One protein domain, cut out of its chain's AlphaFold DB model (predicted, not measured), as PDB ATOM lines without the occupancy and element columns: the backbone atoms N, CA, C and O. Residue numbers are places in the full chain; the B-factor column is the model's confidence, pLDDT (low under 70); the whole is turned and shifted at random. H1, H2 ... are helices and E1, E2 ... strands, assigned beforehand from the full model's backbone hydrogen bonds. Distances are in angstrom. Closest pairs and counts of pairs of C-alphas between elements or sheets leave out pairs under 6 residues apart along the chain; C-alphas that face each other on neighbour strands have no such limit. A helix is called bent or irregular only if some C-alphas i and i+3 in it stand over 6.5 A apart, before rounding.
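What this domain is: This is residues 18 to 78 and 165 to 229 of the 234 residues of an uncharacterized protein of Xanthomonadales bacterium 14-68-21 (UniProt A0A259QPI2). A strongly twisted sheet of five strands, E3 to E7, has two long helices, H3 and H4, packed over one face at a steep tilt to each other, and a short helix, H2, over the opposite face. A separate hairpin of two strands, E1 and E2, packs with E2 on residues 165 to 176 of H3, while the very short H1 only grazes the five-stranded sheet. The printed part has 126 residues with four named helices and seven named strands, in the order E1 E2 H1 H2 E3 E4 H3 E5 E6 H4 E7, and its class is mixed, helices and strands. The larger sheet is branched at E4 and its neighbour pairs are antiparallel, as is the pair E1 and E2. The whole is compact, with a radius of gyration of the C-alphas of 14.3 A and spans of 40 by 33 by 26 A.

How they stand to each other: Residues 18 to 19 pair, antiparallel, with residues 64 to 65 of E3, residues 64 to 66. E1, residues 33 to 36, and E2, residues 44 to 48, form an antiparallel hairpin, with N 33 and O 48 2.8 A apart. H1, residues 51 to 54, only grazes the branched sheet with its residues 52 to 54. H2, residues 57 to 63, is close to H1 but not clearly touching, the closest C-alphas being those of Trp 52 and Arg 60, 6.4 A apart. H2 lies over E4, residues 69 to 76, at a height of 8.7 A over the sheet, and runs along the strands at 9 degrees to E4 on the local plane; the closest C-alphas are those of Leu 61 and Ile 71, 6.2 A apart. E3 and E4 form a hairpin, with N 66 and O 69 2.9 A apart. H3, residues 165 to 184, comes closest to E2 at the C-alphas of Gly 44 and His 169, 5.0 A apart. E5, residues 190 to 192, and E6, residues 195 to 199, form a hairpin, with N 190 and O 197 2.8 A apart. E4 lies on one side of E6 and E5 on the other side; N 72 and O 198 of E4 and E6 are 2.9 A apart. H3 lies over E6 at a height of 9.1 A over the sheet. H4, residues 200 to 218, lies on the same face as H3, opposite to H2, at a height of 8.6 A. It lies over E4 and only just over E6, on which 3 of its C-alphas fall. H3 and H4 touch at a steep tilt of 47 degrees, opposite ways, the closest C-alphas being those of Ile 174 and Ala 213, 5.4 A apart. E7, residues 224 to 228, is an edge strand antiparallel to E4, with N 225 and O 75 2.8 A apart. Every O i to N i+4 pair is within hydrogen-bond range in H2, against 15 of 16 in H3 and 13 of 15 in H4; H1 is too short for such a pair.

Where its parts are: E1 begins at C-alpha 33, (15.419, -35.669, 43.035). E4, the longest strand, measures 22.9 A. H3 measures 29.4 A from C-alpha 165, (-0.215, -42.996, 50.762), to C-alpha 184. H4 measures 26.9 A; it is irregular, with C-alphas 201 and 204 7.7 A apart, and has a kink of 25 degrees near residue 207. E7, 12.9 A, ends at C-alpha 228, (6.522, -16.143, 59.144).

The domain as a whole: The C-alphas farthest apart are those of Lys 23 and Gly 219, at 43.6 A. Residues 79 to 164 are cut out, and C-alphas 78 and 165 stand 14.9 A apart across the cut. Of the links that are printed whole, E1 to E2 is short and the others are tight. Mean pLDDT of the printed part is 91.0; residues 228 to 229 are under 70.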
ATOM      1  N   SER A  18      21.177 -17.609  49.727       89.25
ATOM      2  CA  SER A  18      22.165 -17.475  50.801       89.25
ATOM      3  C   SER A  18      21.911 -18.478  51.940       89.25
ATOM      4  O   SER A  18      20.811 -19.015  52.090       89.25
ATOM      5  N   TRP A  19      22.958 -18.754  52.719       91.19
ATOM      6  CA  TRP A  19      22.893 -19.560  53.936       91.19
ATOM      7  C   TRP A  19      23.892 -19.027  54.961       91.19
ATOM      8  O   TRP A  19      25.097 -19.042  54.704       91.19
ATOM      9  N   GLU A  20      23.398 -18.617  56.126       89.25
ATOM     10  CA  GLU A  20      24.210 -18.089  57.237       89.25
ATOM     11  C   GLU A  20      24.240 -19.014  58.469       89.25
ATOM     12  O   GLU A  20      24.783 -18.666  59.515       89.25
ATOM     13  N   GLY A  21      23.681 -20.220  58.352       86.38
ATOM     14  CA  GLY A  21      23.570 -21.156  59.465       86.38
ATOM     15  C   GLY A  21      24.793 -22.065  59.623       86.38
ATOM     16  O   GLY A  21      25.923 -21.754  59.240       86.38
ATOM     17  N   SER A  22      24.580 -23.246  60.207       85.62
ATOM     18  CA  SER A  22      25.659 -24.191  60.515       85.62
ATOM     19  C   SER A  22      26.554 -24.522  59.311       85.62
ATOM     20  O   SER A  22      26.071 -24.958  58.264       85.62
ATOM     21  N   LYS A  23      27.879 -24.463  59.514       84.88
ATOM     22  CA  LYS A  23      28.903 -24.906  58.545       84.88
ATOM     23  C   LYS A  23      28.877 -26.414  58.248       84.88
ATOM     24  O   LYS A  23      29.604 -26.876  57.378       84.88
ATOM     25  N   LYS A  24      28.079 -27.197  58.986       89.88
ATOM     26  CA  LYS A  24      27.873 -28.633  58.723       89.88
ATOM     27  C   LYS A  24      26.986 -28.885  57.499       89.88
ATOM     28  O   LYS A  24      26.978 -29.999  56.976       89.88
ATOM     29  N   LEU A  25      26.207 -27.889  57.076       89.75
ATOM     30  CA  LEU A  25      25.429 -27.950  55.845       89.75
ATOM     31  C   LEU A  25      26.237 -27.333  54.709       89.75
ATOM     32  O   LEU A  25      26.920 -26.333  54.897       89.75
ATOM     33  N   ASP A  26      26.149 -27.958  53.540       89.44
ATOM     34  CA  ASP A  26      26.810 -27.518  52.318       89.44
ATOM     35  C   ASP A  26      25.778 -26.782  51.447       89.44
ATOM     36  O   ASP A  26      24.915 -27.442  50.856       89.44
ATOM     37  N   PRO A  27      25.839 -25.440  51.347       89.25
ATOM     38  CA  PRO A  27      24.858 -24.649  50.605       89.25
ATOM     39  C   PRO A  27      24.902 -24.867  49.092       89.25
ATOM     40  O   PRO A  27      24.031 -24.358  48.384       89.25
ATOM     41  N   SER A  28      25.906 -25.584  48.571       88.81
ATOM     42  CA  SER A  28      25.974 -25.961  47.157       88.81
ATOM     43  C   SER A  28      25.050 -27.137  46.810       88.81
ATOM     44  O   SER A  28      24.696 -27.317  45.643       88.81
ATOM     45  N   GLN A  29      24.571 -27.892  47.810       91.50
ATOM     46  CA  GLN A  29      23.619 -28.990  47.616       91.50
ATOM     47  C   GLN A  29      22.213 -28.447  47.339       91.50
ATOM     48  O   GLN A  29      21.378 -28.315  48.234       91.50
ATOM     49  N   ARG A  30      21.975 -28.087  46.076       92.31
ATOM     50  CA  ARG A  30      20.730 -27.461  45.593       92.31
ATOM     51  C   ARG A  30      19.957 -28.325  44.598       92.31
ATOM     52  O   ARG A  30      18.893 -27.925  44.139       92.31
ATOM     53  N   PHE A  31      20.493 -29.493  44.250       91.56
ATOM     54  CA  PHE A  31      19.845 -30.423  43.336       91.56
ATOM     55  C   PHE A  31      18.789 -31.242  44.067       91.56
ATOM     56  O   PHE A  31      19.047 -31.791  45.138       91.56
ATOM     57  N   LEU A  32      17.617 -31.342  43.450       93.44
ATOM     58  CA  LEU A  32      16.506 -32.131  43.952       93.44
ATOM     59  C   LEU A  32      16.273 -33.340  43.054       93.44
ATOM     60  O   LEU A  32      16.363 -33.253  41.830       93.44
ATOM     61  N   ARG A  33      15.928 -34.461  43.679       93.19
ATOM     62  CA  ARG A  33      15.419 -35.669  43.035       93.19
ATOM     63  C   ARG A  33      14.028 -35.961  43.570       93.19
ATOM     64  O   ARG A  33      13.769 -35.778  44.757       93.19
ATOM     65  N   ARG A  34      13.145 -36.430  42.699       92.81
ATOM     66  CA  ARG A  34      11.812 -36.891  43.078       92.81
ATOM     67  C   ARG A  34      11.887 -38.377  43.417       92.81
ATOM     68  O   ARG A  34      12.354 -39.152  42.585       92.81
ATOM     69  N   ILE A  35      11.498 -38.762  44.630       90.62
ATOM     70  CA  ILE A  35      11.613 -40.146  45.111       90.62
ATOM     71  C   ILE A  35      10.245 -40.806  45.136       90.62
ATOM     72  O   ILE A  35       9.341 -40.327  45.813       90.62
ATOM     73  N   PHE A  36      10.133 -41.929  44.435       89.19
ATOM     74  CA  PHE A  36       8.943 -42.770  44.379       89.19
ATOM     75  C   PHE A  36       9.163 -44.073  45.153       89.19
ATOM     76  O   PHE A  36      10.301 -44.531  45.289       89.19
ATOM     77  N   ASN A  37       8.081 -44.660  45.658       83.12
ATOM     78  CA  ASN A  37       8.112 -45.807  46.566       83.12
ATOM     79  C   ASN A  37       7.518 -47.064  45.918       83.12
ATOM     80  O   ASN A  37       6.736 -46.983  44.974       83.12
ATOM     81  N   ASP A  38       7.892 -48.234  46.442       81.12
ATOM     82  CA  ASP A  38       7.316 -49.542  46.089       81.12
ATOM     83  C   ASP A  38       7.287 -49.855  44.580       81.12
ATOM     84  O   ASP A  38       6.407 -50.555  44.084       81.12
ATOM     85  N   GLY A  39       8.256 -49.320  43.826       83.69
ATOM     86  CA  GLY A  39       8.345 -49.506  42.374       83.69
ATOM     87  C   GLY A  39       7.218 -48.840  41.575       83.69
ATOM     88  O   GLY A  39       7.064 -49.141  40.393       83.69
ATOM     89  N   SER A  40       6.439 -47.947  42.194       82.75
ATOM     90  CA  SER A  40       5.293 -47.275  41.583       82.75
ATOM     91  C   SER A  40       5.529 -45.775  41.460       82.75
ATOM     92  O   SER A  40       5.886 -45.119  42.434       82.75
ATOM     93  N   LEU A  41       5.256 -45.210  40.282       84.56
ATOM     94  CA  LEU A  41       5.265 -43.755  40.074       84.56
ATOM     95  C   LEU A  41       4.061 -43.051  40.717       84.56
ATOM     96  O   LEU A  41       4.066 -41.833  40.836       84.56
ATOM     97  N   GLU A  42       3.085 -43.817  41.200       83.38
ATOM     98  CA  GLU A  42       1.866 -43.323  41.852       83.38
ATOM     99  C   GLU A  42       1.985 -43.301  43.387       83.38
ATOM    100  O   GLU A  42       1.026 -42.982  44.090       83.38
ATOM    101  N   LEU A  43       3.138 -43.700  43.941       79.75
ATOM    102  CA  LEU A  43       3.373 -43.769  45.384       79.75
ATOM    103  C   LEU A  43       4.604 -42.948  45.773       79.75
ATOM    104  O   LEU A  43       5.694 -43.113  45.226       79.75
ATOM    105  N   GLY A  44       4.449 -42.074  46.768       83.81
ATOM    106  CA  GLY A  44       5.503 -41.145  47.173       83.81
ATOM    107  C   GLY A  44       5.561 -39.925  46.254       83.81
ATOM    108  O   GLY A  44       4.552 -39.286  46.016       83.81
ATOM    109  N   GLY A  45       6.742 -39.562  45.767       87.25
ATOM    110  CA  GLY A  45       6.969 -38.402  44.899       87.25
ATOM    111  C   GLY A  45       7.655 -37.223  45.596       87.25
ATOM    112  O   GLY A  45       7.886 -36.185  44.980       87.25
ATOM    113  N   ARG A  46       8.023 -37.336  46.873       90.62
ATOM    114  CA  ARG A  46       8.663 -36.223  47.591       90.62
ATOM    115  C   ARG A  46       9.977 -35.807  46.929       90.62
ATOM    116  O   ARG A  46      10.738 -36.643  46.438       90.62
ATOM    117  N   LEU A  47      10.232 -34.501  46.927       93.50
ATOM    118  CA  LEU A  47      11.504 -33.942  46.488       93.50
ATOM    119  C   LEU A  47      12.526 -34.027  47.619       93.50
ATOM    120  O   LEU A  47      12.248 -33.603  48.740       93.50
ATOM    121  N   GLU A  48      13.719 -34.518  47.307       93.25
ATOM    122  CA  GLU A  48      14.837 -34.633  48.242       93.25
ATOM    123  C   GLU A  48      16.153 -34.154  47.632       93.25
ATOM    124  O   GLU A  48      16.384 -34.313  46.436       93.25
ATOM    125  N   GLY A  49      17.058 -33.648  48.469       92.12
ATOM    126  CA  GLY A  49      18.455 -33.363  48.116       92.12
ATOM    127  C   GLY A  49      18.917 -31.945  48.448       92.12
ATOM    128  O   GLY A  49      20.119 -31.705  48.537       92.12
ATOM    129  N   GLY A  50      17.985 -31.026  48.703       93.88
ATOM    130  CA  GLY A  50      18.304 -29.649  49.064       93.88
ATOM    131  C   GLY A  50      18.882 -29.559  50.474       93.88
ATOM    132  O   GLY A  50      18.327 -30.128  51.414       93.88
ATOM    133  N   PHE A  51      19.974 -28.812  50.663       94.12
ATOM    134  CA  PHE A  51      20.585 -28.637  51.987       94.12
ATOM    135  C   PHE A  51      19.594 -28.070  53.011       94.12
ATOM    136  O   PHE A  51      19.622 -28.470  54.174       94.12
ATOM    137  N   TRP A  52      18.691 -27.188  52.565       94.31
ATOM    138  CA  TRP A  52      17.675 -26.559  53.406       94.31
ATOM    139  C   TRP A  52      16.749 -27.597  54.046       94.31
ATOM    140  O   TRP A  52      16.340 -27.421  55.185       94.31
ATOM    141  N   GLN A  53      16.495 -28.730  53.387       94.12
ATOM    142  CA  GLN A  53      15.647 -29.803  53.918       94.12
ATOM    143  C   GLN A  53      16.255 -30.476  55.160       94.12
ATOM    144  O   GLN A  53      15.539 -31.097  55.939       94.12
ATOM    145  N   ARG A  54      17.574 -30.338  55.359       92.19
ATOM    146  CA  ARG A  54      18.315 -30.866  56.516       92.19
ATOM    147  C   ARG A  54      18.479 -29.847  57.647       92.19
ATOM    148  O   ARG A  54      18.902 -30.228  58.735       92.19
ATOM    149  N   ALA A  55      18.193 -28.569  57.397       90.75
ATOM    150  CA  ALA A  55      18.196 -27.535  58.427       90.75
ATOM    151  C   ALA A  55      16.934 -27.642  59.295       90.75
ATOM    152  O   ALA A  55      15.895 -28.105  58.823       90.75
ATOM    153  N   SER A  56      17.010 -27.213  60.558       90.06
ATOM    154  CA  SER A  56      15.831 -27.129  61.430       90.06
ATOM    155  C   SER A  56      14.855 -26.053  60.933       90.06
ATOM    156  O   SER A  56      15.247 -25.166  60.177       90.06
ATOM    157  N   GLY A  57      13.585 -26.107  61.352       87.12
ATOM    158  CA  GLY A  57      12.590 -25.089  60.982       87.12
ATOM    159  C   GLY A  57      13.047 -23.665  61.304       87.12
ATOM    160  O   GLY A  57      13.064 -22.810  60.421       87.12
ATOM    161  N   SER A  58      13.526 -23.450  62.531       87.25
ATOM    162  CA  SER A  58      14.050 -22.160  62.982       87.25
ATOM    163  C   SER A  58      15.293 -21.718  62.211       87.25
ATOM    164  O   SER A  58      15.392 -20.553  61.831       87.25
ATOM    165  N   ASP A  59      16.233 -22.629  61.936       90.00
ATOM    166  CA  ASP A  59      17.460 -22.269  61.214       90.00
ATOM    167  C   ASP A  59      17.152 -21.901  59.764       90.00
ATOM    168  O   ASP A  59      17.742 -20.971  59.228       90.00
ATOM    169  N   ARG A  60      16.205 -22.596  59.120       91.69
ATOM    170  CA  ARG A  60      15.767 -22.239  57.765       91.69
ATOM    171  C   ARG A  60      15.263 -20.804  57.722       91.69
ATOM    172  O   ARG A  60      15.759 -20.026  56.918       91.69
ATOM    173  N   LEU A  61      14.318 -20.463  58.595       88.81
ATOM    174  CA  LEU A  61      13.654 -19.159  58.580       88.81
ATOM    175  C   LEU A  61      14.583 -18.002  58.970       88.81
ATOM    176  O   LEU A  61      14.376 -16.883  58.517       88.81
ATOM    177  N   THR A  62      15.607 -18.264  59.786       90.12
ATOM    178  CA  THR A  62      16.552 -17.231  60.242       90.12
ATOM    179  C   THR A  62      17.815 -17.126  59.394       90.12
ATOM    180  O   THR A  62      18.450 -16.078  59.395       90.12
ATOM    181  N   SER A  63      18.204 -18.194  58.691       92.50
ATOM    182  CA  SER A  63      19.517 -18.280  58.032       92.50
ATOM    183  C   SER A  63      19.459 -18.416  56.512       92.50
ATOM    184  O   SER A  63      20.517 -18.466  55.886       92.50
ATOM    185  N   ILE A  64      18.275 -18.529  55.904       93.75
ATOM    186  CA  ILE A  64      18.107 -18.543  54.445       93.75
ATOM    187  C   ILE A  64      17.560 -17.192  53.991       93.75
ATOM    188  O   ILE A  64      16.545 -16.723  54.500       93.75
ATOM    189  N   SER A  65      18.180 -16.615  52.964       94.00
ATOM    190  CA  SER A  65      17.580 -15.535  52.185       94.00
ATOM    191  C   SER A  65      17.639 -15.845  50.692       94.00
ATOM    192  O   SER A  65      18.521 -16.566  50.212       94.00
ATOM    193  N   ILE A  66      16.672 -15.321  49.948       93.75
ATOM    194  CA  ILE A  66      16.583 -15.450  48.494       93.75
ATOM    195  C   ILE A  66      16.694 -14.042  47.922       93.75
ATOM    196  O   ILE A  66      15.872 -13.187  48.221       93.75
ATOM    197  N   ASN A  67      17.721 -13.788  47.109       90.56
ATOM    198  CA  ASN A  67      18.025 -12.449  46.588       90.56
ATOM    199  C   ASN A  67      18.204 -11.392  47.697       90.56
ATOM    200  O   ASN A  67      17.883 -10.224  47.504       90.56
ATOM    201  N   GLY A  68      18.718 -11.806  48.861       91.19
ATOM    202  CA  GLY A  68      18.875 -10.939  50.033       91.19
ATOM    203  C   GLY A  68      17.589 -10.711  50.832       91.19
ATOM    204  O   GLY A  68      17.631 -10.037  51.856       91.19
ATOM    205  N   GLU A  69      16.465 -11.286  50.407       93.81
ATOM    206  CA  GLU A  69      15.179 -11.161  51.083       93.81
ATOM    207  C   GLU A  69      14.936 -12.329  52.054       93.81
ATOM    208  O   GLU A  69      15.210 -13.480  51.682       93.81
ATOM    209  N   PRO A  70      14.419 -12.083  53.276       94.25
ATOM    210  CA  PRO A  70      13.978 -13.161  54.154       94.25
ATOM    211  C   PRO A  70      12.905 -14.022  53.482       94.25
ATOM    212  O   PRO A  70      12.186 -13.591  52.577       94.25
ATOM    213  N   ILE A  71      12.795 -15.257  53.956       94.44
ATOM    214  CA  ILE A  71      11.820 -16.221  53.460       94.44
ATOM    215  C   ILE A  71      10.642 -16.392  54.424       94.44
ATOM    216  O   ILE A  71      10.756 -16.162  55.626       94.44
ATOM    217  N   THR A  72       9.522 -16.868  53.895       94.44
ATOM    218  CA  THR A  72       8.391 -17.402  54.668       94.44
ATOM    219  C   THR A  72       8.064 -18.812  54.191       94.44
ATOM    220  O   THR A  72       8.403 -19.178  53.062       94.44
ATOM    221  N   SER A  73       7.444 -19.615  55.057       94.31
ATOM    222  CA  SER A  73       6.990 -20.965  54.735       94.31
ATOM    223  C   SER A  73       5.491 -20.974  54.474       94.31
ATOM    224  O   SER A  73       4.719 -20.467  55.284       94.31
ATOM    225  N   LEU A  74       5.087 -21.592  53.370       94.56
ATOM    226  CA  LEU A  74       3.696 -21.874  53.040       94.56
ATOM    227  C   LEU A  74       3.463 -23.379  53.110       94.56
ATOM    228  O   LEU A  74       4.247 -24.141  52.541       94.56
ATOM    229  N   ASP A  75       2.397 -23.795  53.785       91.81
ATOM    230  CA  ASP A  75       2.030 -25.201  53.962       91.81
ATOM    231  C   ASP A  75       0.521 -25.408  53.794       91.81
ATOM    232  O   ASP A  75      -0.274 -24.504  54.052       91.81
ATOM    233  N   PHE A  76       0.102 -26.600  53.375       87.88
ATOM    234  CA  PHE A  76      -1.321 -26.901  53.266       87.88
ATOM    235  C   PHE A  76      -1.931 -27.232  54.629       87.88
ATOM    236  O   PHE A  76      -1.612 -28.225  55.286       87.88
ATOM    237  N   ALA A  77      -2.940 -26.457  55.009       88.19
ATOM    238  CA  ALA A  77      -3.713 -26.691  56.208       88.19
ATOM    239  C   ALA A  77      -4.560 -27.963  56.058       88.19
ATOM    240  O   ALA A  77      -5.630 -27.964  55.436       88.19
ATOM    241  N   GLN A  78      -4.126 -29.039  56.721       91.00
ATOM    242  CA  GLN A  78      -4.916 -30.267  56.882       91.00
ATOM    243  C   GLN A  78      -5.220 -30.964  55.536       91.00
ATOM    244  O   GLN A  78      -6.294 -31.544  55.350       91.00
ATOM    245  N   LEU A 165      -1.362 -42.781  51.654       88.56
ATOM    246  CA  LEU A 165      -0.215 -42.996  50.762       88.56
ATOM    247  C   LEU A 165      -0.452 -42.421  49.359       88.56
ATOM    248  O   LEU A 165       0.483 -41.911  48.746       88.56
ATOM    249  N   ARG A 166      -1.698 -42.468  48.868       89.69
ATOM    250  CA  ARG A 166      -2.090 -41.831  47.599       89.69
ATOM    251  C   ARG A 166      -2.141 -40.312  47.740       89.69
ATOM    252  O   ARG A 166      -1.695 -39.603  46.845       89.69
ATOM    253  N   PHE A 167      -2.601 -39.815  48.889       91.88
ATOM    254  CA  PHE A 167      -2.611 -38.378  49.181       91.88
ATOM    255  C   PHE A 167      -1.203 -37.782  49.179       91.88
ATOM    256  O   PHE A 167      -1.010 -36.714  48.615       91.88
ATOM    257  N   MET A 168      -0.193 -38.508  49.672       89.56
ATOM    258  CA  MET A 168       1.210 -38.075  49.566       89.56
ATOM    259  C   MET A 168       1.683 -37.896  48.114       89.56
ATOM    260  O   MET A 168       2.511 -37.027  47.837       89.56
ATOM    261  N   HIS A 169       1.179 -38.718  47.190       90.88
ATOM    262  CA  HIS A 169       1.469 -38.562  45.768       90.88
ATOM    263  C   HIS A 169       0.763 -37.342  45.175       90.88
ATOM    264  O   HIS A 169       1.400 -36.543  44.490       90.88
ATOM    265  N   GLN A 170      -0.508 -37.130  45.514       92.31
ATOM    266  CA  GLN A 170      -1.236 -35.929  45.099       92.31
ATOM    267  C   GLN A 170      -0.588 -34.643  45.641       92.31
ATOM    268  O   GLN A 170      -0.386 -33.708  44.875       92.31
ATOM    269  N   GLU A 171      -0.175 -34.611  46.913       92.56
ATOM    270  CA  GLU A 171       0.593 -33.499  47.506       92.56
ATOM    271  C   GLU A 171       1.860 -33.208  46.710       92.56
ATOM    272  O   GLU A 171       2.191 -32.058  46.426       92.56
ATOM    273  N   SER A 172       2.559 -34.263  46.297       92.31
ATOM    274  CA  SER A 172       3.750 -34.128  45.479       92.31
ATOM    275  C   SER A 172       3.455 -33.541  44.093       92.31
ATOM    276  O   SER A 172       4.206 -32.681  43.632       92.31
ATOM    277  N   GLU A 173       2.379 -33.961  43.429       94.25
ATOM    278  CA  GLU A 173       1.953 -33.377  42.150       94.25
ATOM    279  C   GLU A 173       1.590 -31.891  42.297       94.25
ATOM    280  O   GLU A 173       2.000 -31.065  41.475       94.25
ATOM    281  N   ILE A 174       0.895 -31.530  43.381       94.38
ATOM    282  CA  ILE A 174       0.538 -30.140  43.708       94.38
ATOM    283  C   ILE A 174       1.796 -29.299  43.902       94.38
ATOM    284  O   ILE A 174       1.922 -28.213  43.325       94.38
ATOM    285  N   LEU A 175       2.763 -29.823  44.652       94.75
ATOM    286  CA  LEU A 175       4.041 -29.166  44.882       94.75
ATOM    287  C   LEU A 175       4.808 -28.956  43.573       94.75
ATOM    288  O   LEU A 175       5.270 -27.852  43.306       94.75
ATOM    289  N   ILE A 176       4.919 -29.978  42.721       95.31
ATOM    290  CA  ILE A 176       5.620 -29.863  41.433       95.31
ATOM    291  C   ILE A 176       4.970 -28.797  40.552       95.31
ATOM    292  O   ILE A 176       5.674 -27.952  39.996       95.31
ATOM    293  N   ARG A 177       3.638 -28.793  40.455       96.50
ATOM    294  CA  ARG A 177       2.906 -27.788  39.675       96.50
ATOM    295  C   ARG A 177       3.127 -26.377  40.210       96.50
ATOM    296  O   ARG A 177       3.392 -25.467  39.426       96.50
ATOM    297  N   THR A 178       3.093 -26.222  41.530       96.81
ATOM    298  CA  THR A 178       3.389 -24.961  42.218       96.81
ATOM    299  C   THR A 178       4.789 -24.461  41.869       96.81
ATOM    300  O   THR A 178       4.954 -23.322  41.438       96.81
ATOM    301  N   LEU A 179       5.806 -25.323  41.989       96.56
ATOM    302  CA  LEU A 179       7.199 -24.968  41.710       96.56
ATOM    303  C   LEU A 179       7.419 -24.558  40.250       96.56
ATOM    304  O   LEU A 179       8.169 -23.620  39.990       96.56
ATOM    305  N   LEU A 180       6.783 -25.249  39.299       96.88
ATOM    306  CA  LEU A 180       6.887 -24.915  37.878       96.88
ATOM    307  C   LEU A 180       6.259 -23.549  37.577       96.88
ATOM    308  O   LEU A 180       6.904 -22.723  36.940       96.88
ATOM    309  N   ARG A 181       5.067 -23.267  38.116       98.00
ATOM    310  CA  ARG A 181       4.405 -21.960  37.952       98.00
ATOM    311  C   ARG A 181       5.205 -20.822  38.577       98.00
ATOM    312  O   ARG A 181       5.389 -19.785  37.949       98.00
ATOM    313  N   LEU A 182       5.728 -21.019  39.787       96.75
ATOM    314  CA  LEU A 182       6.584 -20.028  40.443       96.75
ATOM    315  C   LEU A 182       7.862 -19.769  39.643       96.75
ATOM    316  O   LEU A 182       8.242 -18.615  39.447       96.75
ATOM    317  N   LYS A 183       8.478 -20.828  39.108       95.06
ATOM    318  CA  LYS A 183       9.645 -20.713  38.231       95.06
ATOM    319  C   LYS A 183       9.337 -19.910  36.967       95.06
ATOM    320  O   LYS A 183      10.161 -19.081  36.585       95.06
ATOM    321  N   ASP A 184       8.184 -20.127  36.340       96.25
ATOM    322  CA  ASP A 184       7.770 -19.384  35.141       96.25
ATOM    323  C   ASP A 184       7.566 -17.885  35.431       96.25
ATOM    324  O   ASP A 184       7.806 -17.047  34.562       96.25
ATOM    325  N   LEU A 185       7.220 -17.535  36.675       95.81
ATOM    326  CA  LEU A 185       7.158 -16.156  37.171       95.81
ATOM    327  C   LEU A 185       8.512 -15.601  37.648       95.81
ATOM    328  O   LEU A 185       8.583 -14.468  38.118       95.81
ATOM    329  N   GLY A 186       9.592 -16.381  37.562       94.69
ATOM    330  CA  GLY A 186      10.910 -15.992  38.067       94.69
ATOM    331  C   GLY A 186      11.017 -15.969  39.596       94.69
ATOM    332  O   GLY A 186      11.980 -15.421  40.134       94.69
ATOM    333  N   ILE A 187      10.059 -16.569  40.307       95.50
ATOM    334  CA  ILE A 187      10.048 -16.667  41.768       95.50
ATOM    335  C   ILE A 187      10.770 -17.949  42.183       95.50
ATOM    336  O   ILE A 187      10.420 -19.055  41.768       95.50
ATOM    337  N   VAL A 188      11.783 -17.814  43.039       94.25
ATOM    338  CA  VAL A 188      12.438 -18.980  43.642       94.25
ATOM    339  C   VAL A 188      11.581 -19.538  44.755       94.25
ATOM    340  O   VAL A 188      11.153 -18.818  45.652       94.25
ATOM    341  N   ALA A 189      11.426 -20.852  44.717       95.31
ATOM    342  CA  ALA A 189      10.671 -21.623  45.677       95.31
ATOM    343  C   ALA A 189      11.511 -22.824  46.127       95.31
ATOM    344  O   ALA A 189      11.997 -23.589  45.289       95.31
ATOM    345  N   LEU A 190      11.714 -22.983  47.436       95.94
ATOM    346  CA  LEU A 190      12.455 -24.110  48.009       95.94
ATOM    347  C   LEU A 190      11.466 -25.113  48.622       95.94
ATOM    348  O   LEU A 190      10.887 -24.824  49.669       95.94
ATOM    349  N   PRO A 191      11.260 -26.291  48.011       94.94
ATOM    350  CA  PRO A 191      10.314 -27.278  48.524       94.94
ATOM    351  C   PRO A 191      10.844 -28.030  49.749       94.94
ATOM    352  O   PRO A 191      12.005 -28.460  49.788       94.94
ATOM    353  N   ILE A 192       9.972 -28.267  50.725       90.06
ATOM    354  CA  ILE A 192      10.228 -29.098  51.906       90.06
ATOM    355  C   ILE A 192       8.971 -29.902  52.194       90.06
ATOM    356  O   ILE A 192       7.988 -29.336  52.643       90.06
ATOM    357  N   HIS A 193       9.020 -31.219  52.001       84.88
ATOM    358  CA  HIS A 193       7.825 -32.061  52.119       84.88
ATOM    359  C   HIS A 193       6.691 -31.526  51.227       84.88
ATOM    360  O   HIS A 193       6.875 -31.517  50.016       84.88
ATOM    361  N   ASP A 194       5.570 -31.122  51.812       81.75
ATOM    362  CA  ASP A 194       4.389 -30.480  51.229       81.75
ATOM    363  C   ASP A 194       4.422 -28.940  51.308       81.75
ATOM    364  O   ASP A 194       3.577 -28.274  50.714       81.75
ATOM    365  N   CYS A 195       5.440 -28.371  51.956       90.06
ATOM    366  CA  CYS A 195       5.624 -26.936  52.123       90.06
ATOM    367  C   CYS A 195       6.535 -26.322  51.048       90.06
ATOM    368  O   CYS A 195       7.414 -26.977  50.469       90.06
ATOM    369  N   VAL A 196       6.411 -25.009  50.860       94.88
ATOM    370  CA  VAL A 196       7.292 -24.199  50.011       94.88
ATOM    371  C   VAL A 196       7.825 -22.999  50.788       94.88
ATOM    372  O   VAL A 196       7.062 -22.253  51.392       94.88
ATOM    373  N   LEU A 197       9.139 -22.776  50.718       95.88
ATOM    374  CA  LEU A 197       9.757 -21.529  51.160       95.88
ATOM    375  C   LEU A 197       9.896 -20.561  49.985       95.88
ATOM    376  O   LEU A 197      10.477 -20.929  48.960       95.88
ATOM    377  N   VAL A 198       9.432 -19.328  50.147       96.44
ATOM    378  CA  VAL A 198       9.522 -18.257  49.136       96.44
ATOM    379  C   VAL A 198       9.992 -16.950  49.780       96.44
ATOM    380  O   VAL A 198       9.881 -16.819  51.002       96.44
ATOM    381  N   PRO A 199      10.496 -15.971  49.003       95.94
ATOM    382  CA  PRO A 199      10.683 -14.612  49.508       95.94
ATOM    383  C   PRO A 199       9.377 -14.054  50.090       95.94
ATOM    384  O   PRO A 199       8.307 -14.293  49.525       95.94
ATOM    385  N   VAL A 200       9.447 -13.297  51.188       95.50
ATOM    386  CA  VAL A 200       8.261 -12.719  51.858       95.50
ATOM    387  C   VAL A 200       7.366 -11.925  50.889       95.50
ATOM    388  O   VAL A 200       6.142 -12.023  50.952       95.50
ATOM    389  N   SER A 201       7.958 -11.204  49.943       95.75
ATOM    390  CA  SER A 201       7.309 -10.408  48.899       95.75
ATOM    391  C   SER A 201       6.481 -11.243  47.924       95.75
ATOM    392  O   SER A 201       5.526 -10.739  47.337       95.75
ATOM    393  N   ALA A 202       6.811 -12.526  47.774       96.69
ATOM    394  CA  ALA A 202       6.143 -13.454  46.871       96.69
ATOM    395  C   ALA A 202       5.052 -14.294  47.557       96.69
ATOM    396  O   ALA A 202       4.415 -15.108  46.886       96.69
ATOM    397  N   LYS A 203       4.816 -14.119  48.867       96.06
ATOM    398  CA  LYS A 203       3.956 -15.018  49.654       96.06
ATOM    399  C   LYS A 203       2.524 -15.122  49.129       96.06
ATOM    400  O   LYS A 203       2.034 -16.228  48.951       96.06
ATOM    401  N   GLU A 204       1.882 -14.005  48.792       96.94
ATOM    402  CA  GLU A 204       0.491 -14.021  48.309       96.94
ATOM    403  C   GLU A 204       0.375 -14.653  46.915       96.94
ATOM    404  O   GLU A 204      -0.571 -15.387  46.637       96.94
ATOM    405  N   VAL A 205       1.375 -14.433  46.052       97.81
ATOM    406  CA  VAL A 205       1.441 -15.066  44.725       97.81
ATOM    407  C   VAL A 205       1.636 -16.575  44.869       97.81
ATOM    408  O   VAL A 205       0.929 -17.354  44.232       97.81
ATOM    409  N   ALA A 206       2.560 -17.000  45.733       97.44
ATOM    410  CA  ALA A 206       2.799 -18.412  46.009       97.44
ATOM    411  C   ALA A 206       1.576 -19.094  46.618       97.44
ATOM    412  O   ALA A 206       1.218 -20.188  46.184       97.44
ATOM    413  N   LYS A 207       0.899 -18.425  47.554       97.00
ATOM    414  CA  LYS A 207      -0.336 -18.904  48.168       97.00
ATOM    415  C   LYS A 207      -1.420 -19.156  47.122       97.00
ATOM    416  O   LYS A 207      -1.940 -20.266  47.061       97.00
ATOM    417  N   GLY A 208      -1.709 -18.170  46.269       97.25
ATOM    418  CA  GLY A 208      -2.715 -18.315  45.213       97.25
ATOM    419  C   GLY A 208      -2.391 -19.464  44.255       97.25
ATOM    420  O   GLY A 208      -3.244 -20.302  43.979       97.25
ATOM    421  N   ILE A 209      -1.127 -19.585  43.834       97.81
ATOM    422  CA  ILE A 209      -0.673 -20.684  42.968       97.81
ATOM    423  C   ILE A 209      -0.829 -22.050  43.648       97.81
ATOM    424  O   ILE A 209      -1.227 -23.013  42.993       97.81
ATOM    425  N   MET A 210      -0.512 -22.150  44.941       96.69
ATOM    426  CA  MET A 210      -0.688 -23.379  45.717       96.69
ATOM    427  C   MET A 210      -2.167 -23.767  45.819       96.69
ATOM    428  O   MET A 210      -2.504 -24.929  45.596       96.69
ATOM    429  N   GLU A 211      -3.051 -22.814  46.116       95.56
ATOM    430  CA  GLU A 211      -4.500 -23.038  46.209       95.56
ATOM    431  C   GLU A 211      -5.102 -23.459  44.857       95.56
ATOM    432  O   GLU A 211      -5.874 -24.419  44.801       95.56
ATOM    433  N   GLU A 212      -4.696 -22.815  43.758       96.31
ATOM    434  CA  GLU A 212      -5.086 -23.193  42.393       96.31
ATOM    435  C   GLU A 212      -4.600 -24.599  42.026       96.31
ATOM    436  O   GLU A 212      -5.380 -25.424  41.545       96.31
ATOM    437  N   ALA A 213      -3.323 -24.905  42.277       95.94
ATOM    438  CA  ALA A 213      -2.760 -26.222  41.992       95.94
ATOM    439  C   ALA A 213      -3.460 -27.323  42.805       95.94
ATOM    440  O   ALA A 213      -3.713 -28.410  42.279       95.94
ATOM    441  N   PHE A 214      -3.812 -27.034  44.060       93.94
ATOM    442  CA  PHE A 214      -4.583 -27.939  44.908       93.94
ATOM    443  C   PHE A 214      -5.976 -28.189  44.325       93.94
ATOM    444  O   PHE A 214      -6.376 -29.347  44.182       93.94
ATOM    445  N   LEU A 215      -6.694 -27.132  43.935       93.25
ATOM    446  CA  LEU A 215      -8.026 -27.237  43.338       93.25
ATOM    447  C   LEU A 215      -8.014 -28.053  42.043       93.25
ATOM    448  O   LEU A 215      -8.850 -28.931  41.863       93.25
ATOM    449  N   GLU A 216      -7.051 -27.815  41.158       94.31
ATOM    450  CA  GLU A 216      -6.950 -28.541  39.890       94.31
ATOM    451  C   GLU A 216      -6.677 -30.039  40.060       94.31
ATOM    452  O   GLU A 216      -7.124 -30.840  39.242       94.31
ATOM    453  N   ILE A 217      -5.900 -30.422  41.076       91.56
ATOM    454  CA  ILE A 217      -5.492 -31.820  41.287       91.56
ATOM    455  C   ILE A 217      -6.517 -32.584  42.119       91.56
ATOM    456  O   ILE A 217      -6.738 -33.772  41.882       91.56
ATOM    457  N   THR A 218      -7.134 -31.925  43.097       88.94
ATOM    458  CA  THR A 218      -8.042 -32.578  44.052       88.94
ATOM    459  C   THR A 218      -9.516 -32.356  43.728       88.94
ATOM    460  O   THR A 218     -10.366 -33.083  44.235       88.94
ATOM    461  N   GLY A 219      -9.832 -31.355  42.902       87.62
ATOM    462  CA  GLY A 219     -11.198 -30.924  42.615       87.62
ATOM    463  C   GLY A 219     -11.853 -30.110  43.735       87.62
ATOM    464  O   GLY A 219     -13.010 -29.724  43.580       87.62
ATOM    465  N   VAL A 220     -11.154 -29.828  44.845       84.25
ATOM    466  CA  VAL A 220     -11.688 -29.043  45.971       84.25
ATOM    467  C   VAL A 220     -10.740 -27.922  46.405       84.25
ATOM    468  O   VAL A 220      -9.534 -28.031  46.202       84.25
ATOM    469  N   PRO A 221     -11.243 -26.855  47.048       84.25
ATOM    470  CA  PRO A 221     -10.388 -25.787  47.553       84.25
ATOM    471  C   PRO A 221      -9.394 -26.277  48.619       84.25
ATOM    472  O   PRO A 221      -9.775 -26.883  49.628       84.25
ATOM    473  N   GLY A 222      -8.114 -25.970  48.404       81.69
ATOM    474  CA  GLY A 222      -7.077 -26.063  49.428       81.69
ATOM    475  C   GLY A 222      -7.102 -24.844  50.349       81.69
ATOM    476  O   GLY A 222      -7.609 -23.791  49.977       81.69
ATOM    477  N   VAL A 223      -6.550 -24.985  51.554       86.25
ATOM    478  CA  VAL A 223      -6.262 -23.849  52.442       86.25
ATOM    479  C   VAL A 223      -4.772 -23.865  52.718       86.25
ATOM    480  O   VAL A 223      -4.244 -24.908  53.104       86.25
ATOM    481  N   VAL A 224      -4.107 -22.739  52.486       89.56
ATOM    482  CA  VAL A 224      -2.665 -22.589  52.693       89.56
ATOM    483  C   VAL A 224      -2.423 -21.693  53.903       89.56
ATOM    484  O   VAL A 224      -2.855 -20.536  53.923       89.56
ATOM    485  N   ASP A 225      -1.727 -22.242  54.895       88.31
ATOM    486  CA  ASP A 225      -1.264 -21.530  56.082       88.31
ATOM    487  C   ASP A 225       0.136 -20.954  55.833       88.31
ATOM    488  O   ASP A 225       0.920 -21.471  55.032       88.31
ATOM    489  N   MET A 226       0.448 -19.866  56.537       84.62
ATOM    490  CA  MET A 226       1.730 -19.173  56.444       84.62
ATOM    491  C   MET A 226       2.426 -19.181  57.802       84.62
ATOM    492  O   MET A 226       1.841 -18.781  58.809       84.62
ATOM    493  N   GLU A 227       3.688 -19.596  57.817       77.69
ATOM    494  CA  GLU A 227       4.585 -19.427  58.956       77.69
ATOM    495  C   GLU A 227       5.626 -18.359  58.598       77.69
ATOM    496  O   GLU A 227       6.469 -18.526  57.703       77.69
ATOM    497  N   GLU A 228       5.542 -17.216  59.274       64.75
ATOM    498  CA  GLU A 228       6.522 -16.143  59.144       64.75
ATOM    499  C   GLU A 228       7.714 -16.433  60.066       64.75
ATOM    500  O   GLU A 228       7.550 -16.776  61.239       64.75
ATOM    501  N   GLY A 229       8.934 -16.304  59.535       52.00
ATOM    502  CA  GLY A 229      10.131 -16.291  60.369       52.00
ATOM    503  C   GLY A 229      10.049 -15.130  61.352       52.00
ATOM    504  O   GLY A 229       9.631 -14.043  60.962       52.00
TER     505      GLY A 229